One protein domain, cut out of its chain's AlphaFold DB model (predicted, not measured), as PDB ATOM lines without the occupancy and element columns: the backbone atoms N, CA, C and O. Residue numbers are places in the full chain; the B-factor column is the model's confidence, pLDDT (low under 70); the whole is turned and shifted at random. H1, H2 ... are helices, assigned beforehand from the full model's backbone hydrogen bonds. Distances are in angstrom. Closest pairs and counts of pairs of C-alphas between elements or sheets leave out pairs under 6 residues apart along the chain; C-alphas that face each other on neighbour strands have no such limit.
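AT A GLANCE: This is residues 134 to 198 of the 514 residues of the protein "BHLH domain-containing protein" of Amphimedon queenslandica (UniProt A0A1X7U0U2). One long helix, H1, makes the length of the domain like an arm, with residues 134 to 153 sticking out free. At its other end a small head forms where residues 157 to 162 of H1 meet the short helix H2, which turns off at a corner, and residues 180 to 187 of H3, whose last residues, 192 to 197, stick out in another direction. The printed part has 65 residues with three named helices, H1, H2 and H3 in that order, and no named strand; the class is all helix. It is extended, with a radius of gyration of the C-alphas of 16.7 A, and flat, with spans of 55 by 31 by 15 A.

HOW THE PARTS SIT: H1, residues 134 to 163, and H2, residues 165 to 172, touch only at the corner by their tight link, with H1 residues 160 to 162 alone; the closest C-alphas, of Lys 161 and Cys 167, are 4.9 A apart. Their lines are about perpendicular, at 80 degrees. H3, residues 180 to 197, touches H1 through residues 180 to 187 alone, against residues 157 to 161 of H1; the closest C-alphas, of Lys 161 and Val 183, are 6.7 A apart. These two run the same way at a steep tilt of 48 degrees. H2 and H3 form a helical hairpin and only just touch, with 3 pairs of C-alphas within 8 A, the closest being Cys 167 and Val 183 at 6.5 A; they run opposite ways at a steep tilt of 38 degrees. In H2 and H3 every O i to N i+4 pair is within hydrogen-bond range, and in H1 25 of 26 are.

IN THESE COORDINATES: H1 begins at C-alpha 134 (254.565, 144.565, 195.780) and is 43.8 A long. H2 is 10.5 A long. H3 is 25.8 A long and ends at C-alpha 197 (241.825, 132.382, 248.490).

THE WHOLE: The two C-alphas farthest apart, of Lys 134 and Asn 197, are 55.6 A apart. The printed part has no cut, and the link from H2 to H3 is short. Confidence is under 70 at residue 134, residues 174 to 175 and residue 198.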
ATOM      1  N   LYS A 134     255.380 145.527 195.004       61.62
ATOM      2  CA  LYS A 134     254.565 144.565 195.780       61.62
ATOM      3  C   LYS A 134     255.291 144.067 197.035       61.62
ATOM      4  O   LYS A 134     254.659 143.941 198.080       61.62
ATOM      5  N   SER A 135     256.614 143.891 196.965       75.50
ATOM      6  CA  SER A 135     257.447 143.568 198.135       75.50
ATOM      7  C   SER A 135     257.357 144.645 199.228       75.50
ATOM      8  O   SER A 135     257.095 144.311 200.384       75.50
ATOM      9  N   ARG A 136     257.474 145.939 198.878       78.38
ATOM     10  CA  ARG A 136     257.329 147.037 199.857       78.38
ATOM     11  C   ARG A 136     255.948 147.049 200.519       78.38
ATOM     12  O   ARG A 136     255.876 147.070 201.740       78.38
ATOM     13  N   TYR A 137     254.871 146.943 199.735       84.94
ATOM     14  CA  TYR A 137     253.502 146.898 200.269       84.94
ATOM     15  C   TYR A 137     253.290 145.746 201.267       84.94
ATOM     16  O   TYR A 137     252.711 145.953 202.332       84.94
ATOM     17  N   TYR A 138     253.806 144.548 200.965       88.12
ATOM     18  CA  TYR A 138     253.751 143.410 201.886       88.12
ATOM     19  C   TYR A 138     254.518 143.686 203.190       88.12
ATOM     20  O   TYR A 138     253.976 143.488 204.277       88.12
ATOM     21  N   LEU A 139     255.748 144.206 203.095       88.56
ATOM     22  CA  LEU A 139     256.573 144.537 204.261       88.56
ATOM     23  C   LEU A 139     255.942 145.629 205.135       88.56
ATOM     24  O   LEU A 139     255.975 145.525 206.358       88.56
ATOM     25  N   ASP A 140     255.348 146.663 204.541       86.06
ATOM     26  CA  ASP A 140     254.720 147.757 205.287       86.06
ATOM     27  C   ASP A 140     253.368 147.342 205.899       86.06
ATOM     28  O   ASP A 140     253.060 147.724 207.032       86.06
ATOM     29  N   SER A 141     252.620 146.454 205.232       88.19
ATOM     30  CA  SER A 141     251.464 145.765 205.823       88.19
ATOM     31  C   SER A 141     251.877 144.911 207.030       88.19
ATOM     32  O   SER A 141     251.316 145.062 208.117       88.19
ATOM     33  N   HIS A 142     252.933 144.098 206.903       92.50
ATOM     34  CA  HIS A 142     253.461 143.291 208.007       92.50
ATOM     35  C   HIS A 142     253.951 144.163 209.177       92.50
ATOM     36  O   HIS A 142     253.671 143.847 210.334       92.50
ATOM     37  N   LYS A 143     254.634 145.289 208.918       94.38
ATOM     38  CA  LYS A 143     255.015 146.262 209.965       94.38
ATOM     39  C   LYS A 143     253.792 146.848 210.676       94.38
ATOM     40  O   LYS A 143     253.846 147.043 211.888       94.38
ATOM     41  N   SER A 144     252.708 147.119 209.947       92.81
ATOM     42  CA  SER A 144     251.449 147.643 210.495       92.81
ATOM     43  C   SER A 144     250.732 146.612 211.377       92.81
ATOM     44  O   SER A 144     250.340 146.925 212.501       92.81
ATOM     45  N   ILE A 145     250.635 145.359 210.919       94.94
ATOM     46  CA  ILE A 145     250.068 144.236 211.685       94.94
ATOM     47  C   ILE A 145     250.892 143.980 212.955       94.94
ATOM     48  O   ILE A 145     250.332 143.891 214.048       94.94
ATOM     49  N   GLU A 146     252.220 143.937 212.838       97.00
ATOM     50  CA  GLU A 146     253.119 143.714 213.973       97.00
ATOM     51  C   GLU A 146     253.146 144.908 214.941       97.00
ATOM     52  O   GLU A 146     253.195 144.712 216.155       97.00
ATOM     53  N   LYS A 147     253.020 146.153 214.454       96.44
ATOM     54  CA  LYS A 147     252.761 147.306 215.330       96.44
ATOM     55  C   LYS A 147     251.468 147.084 216.120       96.44
ATOM     56  O   LYS A 147     251.527 147.076 217.342       96.44
ATOM     57  N   LYS A 148     250.344 146.783 215.458       97.44
ATOM     58  CA  LYS A 148     249.069 146.494 216.140       97.44
ATOM     59  C   LYS A 148     249.171 145.332 217.138       97.44
ATOM     60  O   LYS A 148     248.449 145.343 218.131       97.44
ATOM     61  N   ARG A 149     250.027 144.325 216.906       98.25
ATOM     62  CA  ARG A 149     250.289 143.243 217.877       98.25
ATOM     63  C   ARG A 149     251.033 143.765 219.109       98.25
ATOM     64  O   ARG A 149     250.578 143.524 220.223       98.25
ATOM     65  N   ARG A 150     252.129 144.507 218.918       97.88
ATOM     66  CA  ARG A 150     252.911 145.111 220.013       97.88
ATOM     67  C   ARG A 150     252.100 146.115 220.826       97.88
ATOM     68  O   ARG A 150     252.195 146.092 222.046       97.88
ATOM     69  N   ASP A 151     251.280 146.929 220.169       97.25
ATOM     70  CA  ASP A 151     250.406 147.901 220.826       97.25
ATOM     71  C   ASP A 151     249.402 147.178 221.752       97.25
ATOM     72  O   ASP A 151     249.308 147.522 222.925       97.25
ATOM     73  N   ARG A 152     248.756 146.086 221.298       97.62
ATOM     74  CA  ARG A 152     247.891 145.253 222.167       97.62
ATOM     75  C   ARG A 152     248.640 144.639 223.356       97.62
ATOM     76  O   ARG A 152     248.128 144.677 224.468       97.62
ATOM     77  N   ILE A 153     249.839 144.089 223.134       96.88
ATOM     78  CA  ILE A 153     250.657 143.479 224.202       96.88
ATOM     79  C   ILE A 153     251.076 144.530 225.240       96.88
ATOM     80  O   ILE A 153     251.005 144.279 226.440       96.88
ATOM     81  N   ASN A 154     251.493 145.717 224.794       96.31
ATOM     82  CA  ASN A 154     251.863 146.812 225.687       96.31
ATOM     83  C   ASN A 154     250.651 147.340 226.468       96.31
ATOM     84  O   ASN A 154     250.794 147.603 227.656       96.31
ATOM     85  N   ASN A 155     249.471 147.442 225.844       96.12
ATOM     86  CA  ASN A 155     248.243 147.830 226.541       96.12
ATOM     87  C   ASN A 155     247.882 146.816 227.638       96.12
ATOM     88  O   ASN A 155     247.659 147.224 228.771       96.12
ATOM     89  N   GLY A 156     247.924 145.511 227.342       96.44
ATOM     90  CA  GLY A 156     247.696 144.464 228.348       96.44
ATOM     91  C   GLY A 156     248.672 144.550 229.528       96.44
ATOM     92  O   GLY A 156     248.247 144.513 230.677       96.44
ATOM     93  N   LEU A 157     249.965 144.775 229.264       95.38
ATOM     94  CA  LEU A 157     250.981 144.991 230.308       95.38
ATOM     95  C   LEU A 157     250.780 146.275 231.132       95.38
ATOM     96  O   LEU A 157     251.346 146.381 232.219       95.38
ATOM     97  N   GLN A 158     250.030 147.259 230.633       93.44
ATOM     98  CA  GLN A 158     249.643 148.436 231.415       93.44
ATOM     99  C   GLN A 158     248.403 148.124 232.261       93.44
ATOM    100  O   GLN A 158     248.462 148.314 233.468       93.44
ATOM    101  N   THR A 159     247.367 147.498 231.688       94.50
ATOM    102  CA  THR A 159     246.198 147.021 232.450       94.50
ATOM    103  C   THR A 159     246.596 146.097 233.605       94.50
ATOM    104  O   THR A 159     246.075 146.255 234.704       94.50
ATOM    105  N   LEU A 160     247.571 145.196 233.412       96.00
ATOM    106  CA  LEU A 160     248.111 144.364 234.496       96.00
ATOM    107  C   LEU A 160     248.704 145.193 235.647       96.00
ATOM    108  O   LEU A 160     248.516 144.835 236.806       96.00
ATOM    109  N   LYS A 161     249.371 146.322 235.369       92.75
ATOM    110  CA  LYS A 161     249.895 147.204 236.428       92.75
ATOM    111  C   LYS A 161     248.797 147.910 237.208       92.75
ATOM    112  O   LYS A 161     248.986 148.166 238.391       92.75
ATOM    113  N   ASP A 162     247.694 148.231 236.541       91.88
ATOM    114  CA  ASP A 162     246.587 148.977 237.133       91.88
ATOM    115  C   ASP A 162     245.688 148.074 238.003       91.88
ATOM    116  O   ASP A 162     245.160 148.539 239.015       91.88
ATOM    117  N   ILE A 163     245.544 146.787 237.648       93.81
ATOM    118  CA  ILE A 163     244.719 145.819 238.398       93.81
ATOM    119  C   ILE A 163     245.485 145.036 239.473       93.81
ATOM    120  O   ILE A 163     244.886 144.674 240.482       93.81
ATOM    121  N   VAL A 164     246.783 144.755 239.292       93.88
ATOM    122  CA  VAL A 164     247.572 143.992 240.278       93.88
ATOM    123  C   VAL A 164     247.976 144.920 241.432       93.88
ATOM    124  O   VAL A 164     248.735 145.866 241.193       93.88
ATOM    125  N   PRO A 165     247.546 144.664 242.688       91.19
ATOM    126  CA  PRO A 165     247.743 145.601 243.798       91.19
ATOM    127  C   PRO A 165     249.212 145.973 244.024       91.19
ATOM    128  O   PRO A 165     249.541 147.155 244.111       91.19
ATOM    129  N   ASN A 166     250.103 144.974 244.019       89.75
ATOM    130  CA  ASN A 166     251.542 145.176 244.174       89.75
ATOM    131  C   ASN A 166     252.090 146.116 243.072       89.75
ATOM    132  O   ASN A 166     252.790 147.083 243.368       89.75
ATOM    133  N   CYS A 167     251.747 145.886 241.799       89.25
ATOM    134  CA  CYS A 167     252.232 146.697 240.674       89.25
ATOM    135  C   CYS A 167     251.770 148.160 240.766       89.25
ATOM    136  O   CYS A 167     252.542 149.080 240.476       89.25
ATOM    137  N   ARG A 168     250.524 148.371 241.205       88.62
ATOM    138  CA  ARG A 168     249.920 149.692 241.414       88.62
ATOM    139  C   ARG A 168     250.525 150.435 242.608       88.62
ATOM    140  O   ARG A 168     250.682 151.653 242.557       88.62
ATOM    141  N   GLN A 169     250.907 149.726 243.670       85.94
ATOM    142  CA  GLN A 169     251.626 150.311 244.807       85.94
ATOM    143  C   GLN A 169     253.019 150.806 244.385       85.94
ATOM    144  O   GLN A 169     253.360 151.957 244.655       85.94
ATOM    145  N   TYR A 170     253.780 149.991 243.649       83.75
ATOM    146  CA  TYR A 170     255.094 150.381 243.119       83.75
ATOM    147  C   TYR A 170     255.008 151.604 242.185       83.75
ATOM    148  O   TYR A 170     255.788 152.545 242.328       83.75
ATOM    149  N   SER A 171     254.024 151.660 241.275       77.25
ATOM    150  CA  SER A 171     253.849 152.841 240.411       77.25
ATOM    151  C   SER A 171     253.456 154.102 241.195       77.25
ATOM    152  O   SER A 171     253.920 155.192 240.860       77.25
ATOM    153  N   SER A 172     252.674 153.961 242.272       74.06
ATOM    154  CA  SER A 172     252.287 155.071 243.151       74.06
ATOM    155  C   SER A 172     253.437 155.606 244.009       74.06
ATOM    156  O   SER A 172     253.457 156.797 244.312       74.06
ATOM    157  N   GLN A 173     254.395 154.765 244.412       74.94
ATOM    158  CA  GLN A 173     255.520 155.157 245.276       74.94
ATOM    159  C   GLN A 173     256.634 155.931 244.544       74.94
ATOM    160  O   GLN A 173     257.687 156.192 245.124       74.94
ATOM    161  N   GLY A 174     256.440 156.290 243.268       65.94
ATOM    162  CA  GLY A 174     257.463 156.965 242.461       65.94
ATOM    163  C   GLY A 174     258.713 156.110 242.226       65.94
ATOM    164  O   GLY A 174     259.780 156.648 241.928       65.94
ATOM    165  N   SER A 175     258.604 154.784 242.393       62.34
ATOM    166  CA  SER A 175     259.738 153.870 242.294       62.34
ATOM    167  C   SER A 175     260.262 153.760 240.860       62.34
ATOM    168  O   SER A 175     259.633 154.193 239.889       62.34
ATOM    169  N   LYS A 176     261.420 153.105 240.704       73.31
ATOM    170  CA  LYS A 176     261.955 152.706 239.395       73.31
ATOM    171  C   LYS A 176     260.845 152.036 238.568       73.31
ATOM    172  O   LYS A 176     260.162 151.138 239.054       73.31
ATOM    173  N   LYS A 177     260.676 152.493 237.323       82.69
ATOM    174  CA  LYS A 177     259.663 152.004 236.379       82.69
ATOM    175  C   LYS A 177     259.765 150.483 236.215       82.69
ATOM    176  O   LYS A 177     260.739 150.025 235.620       82.69
ATOM    177  N   LEU A 178     258.736 149.767 236.677       86.12
ATOM    178  CA  LEU A 178     258.648 148.306 236.596       86.12
ATOM    179  C   LEU A 178     258.894 147.796 235.167       86.12
ATOM    180  O   LEU A 178     258.246 148.262 234.213       86.12
ATOM    181  N   ASP A 179     259.804 146.834 235.043       90.88
ATOM    182  CA  ASP A 179     260.093 146.129 233.801       90.88
ATOM    183  C   ASP A 179     259.066 145.019 233.517       90.88
ATOM    184  O   ASP A 179     258.251 144.634 234.354       90.88
ATOM    185  N   LYS A 180     259.068 144.507 232.286       92.25
ATOM    186  CA  LYS A 180     258.110 143.503 231.817       92.25
ATOM    187  C   LYS A 180     258.206 142.170 232.558       92.25
ATOM    188  O   LYS A 180     257.181 141.506 232.656       92.25
ATOM    189  N   ALA A 181     259.384 141.789 233.054       94.88
ATOM    190  CA  ALA A 181     259.543 140.594 233.883       94.88
ATOM    191  C   ALA A 181     258.850 140.776 235.245       94.88
ATOM    192  O   ALA A 181     257.906 140.048 235.538       94.88
ATOM    193  N   GLU A 182     259.236 141.820 235.988       93.50
ATOM    194  CA  GLU A 182     258.695 142.181 237.310       93.50
ATOM    195  C   GLU A 182     257.151 142.246 237.289       93.50
ATOM    196  O   GLU A 182     256.479 141.649 238.124       93.50
ATOM    197  N   VAL A 183     256.559 142.890 236.272       93.38
ATOM    198  CA  VAL A 183     255.091 142.983 236.116       93.38
ATOM    199  C   VAL A 183     254.427 141.615 235.956       93.38
ATOM    200  O   VAL A 183     253.341 141.406 236.492       93.38
ATOM    201  N   LEU A 184     255.031 140.698 235.197       96.69
ATOM    202  CA  LEU A 184     254.466 139.368 234.957       96.69
ATOM    203  C   LEU A 184     254.614 138.469 236.189       96.69
ATOM    204  O   LEU A 184     253.659 137.792 236.544       96.69
ATOM    205  N   GLU A 185     255.756 138.525 236.870       95.31
ATOM    206  CA  GLU A 185     256.020 137.827 238.134       95.31
ATOM    207  C   GLU A 185     255.023 138.259 239.223       95.31
ATOM    208  O   GLU A 185     254.242 137.445 239.711       95.31
ATOM    209  N   MET A 186     254.903 139.567 239.471       94.94
ATOM    210  CA  MET A 186     253.935 140.134 240.420       94.94
ATOM    211  C   MET A 186     252.469 139.839 240.037       94.94
ATOM    212  O   MET A 186     251.599 139.795 240.912       94.94
ATOM    213  N   THR A 187     252.177 139.626 238.745       96.44
ATOM    214  CA  THR A 187     250.859 139.166 238.265       96.44
ATOM    215  C   THR A 187     250.634 137.685 238.580       96.44
ATOM    216  O   THR A 187     249.549 137.325 239.026       96.44
ATOM    217  N   ILE A 188     251.639 136.827 238.378       96.12
ATOM    218  CA  ILE A 188     251.569 135.391 238.685       96.12
ATOM    219  C   ILE A 188     251.371 135.189 240.191       96.12
ATOM    220  O   ILE A 188     250.436 134.492 240.577       96.12
ATOM    221  N   ASP A 189     252.139 135.883 241.035       94.25
ATOM    222  CA  ASP A 189     251.977 135.877 242.498       94.25
ATOM    223  C   ASP A 189     250.580 136.326 242.942       94.25
ATOM    224  O   ASP A 189     250.063 135.892 243.972       94.25
ATOM    225  N   TYR A 190     249.964 137.256 242.208       94.06
ATOM    226  CA  TYR A 190     248.602 137.701 242.486       94.06
ATOM    227  C   TYR A 190     247.566 136.652 242.066       94.06
ATOM    228  O   TYR A 190     246.672 136.347 242.849       94.06
ATOM    229  N   ILE A 191     247.722 136.030 240.892       94.88
ATOM    230  CA  ILE A 191     246.847 134.942 240.428       94.88
ATOM    231  C   ILE A 191     246.946 133.719 241.350       94.88
ATOM    232  O   ILE A 191     245.915 133.159 241.708       94.88
ATOM    233  N   GLN A 192     248.147 133.337 241.797       91.12
ATOM    234  CA  GLN A 192     248.332 132.238 242.752       91.12
ATOM    235  C   GLN A 192     247.659 132.538 244.096       91.12
ATOM    236  O   GLN A 192     246.934 131.692 244.614       91.12
ATOM    237  N   ARG A 193     247.816 133.758 244.632       87.12
ATOM    238  CA  ARG A 193     247.097 134.181 245.847       87.12
ATOM    239  C   ARG A 193     245.583 134.168 245.650       87.12
ATOM    240  O   ARG A 193     244.881 133.692 246.535       87.12
ATOM    241  N   LEU A 194     245.067 134.624 244.506       87.69
ATOM    242  CA  LEU A 194     243.636 134.521 244.199       87.69
ATOM    243  C   LEU A 194     243.176 133.056 244.149       87.69
ATOM    244  O   LEU A 194     242.157 132.737 244.741       87.69
ATOM    245  N   GLN A 195     243.940 132.156 243.527       81.44
ATOM    246  CA  GLN A 195     243.627 130.720 243.473       81.44
ATOM    247  C   GLN A 195     243.688 130.026 244.843       81.44
ATOM    248  O   GLN A 195     242.965 129.063 245.052       81.44
ATOM    249  N   GLN A 196     244.514 130.515 245.774       77.50
ATOM    250  CA  GLN A 196     244.589 130.022 247.158       77.50
ATOM    251  C   GLN A 196     243.485 130.584 248.070       77.50
ATOM    252  O   GLN A 196     243.162 129.965 249.079       77.50
ATOM    253  N   ASN A 197     242.931 131.758 247.747       71.06
ATOM    254  CA  ASN A 197     241.825 132.382 248.490       71.06
ATOM    255  C   ASN A 197     240.447 132.088 247.868       71.06
ATOM    256  O   ASN A 197     239.422 132.321 248.507       71.06
ATOM    257  N   GLN A 198     240.407 131.576 246.636       68.81
ATOM    258  CA  GLN A 198     239.220 130.942 246.082       68.81
ATOM    259  C   GLN A 198     239.046 129.571 246.748       68.81
ATOM    260  O   GLN A 198     239.967 128.755 246.681       68.81
TER     261      GLN A 198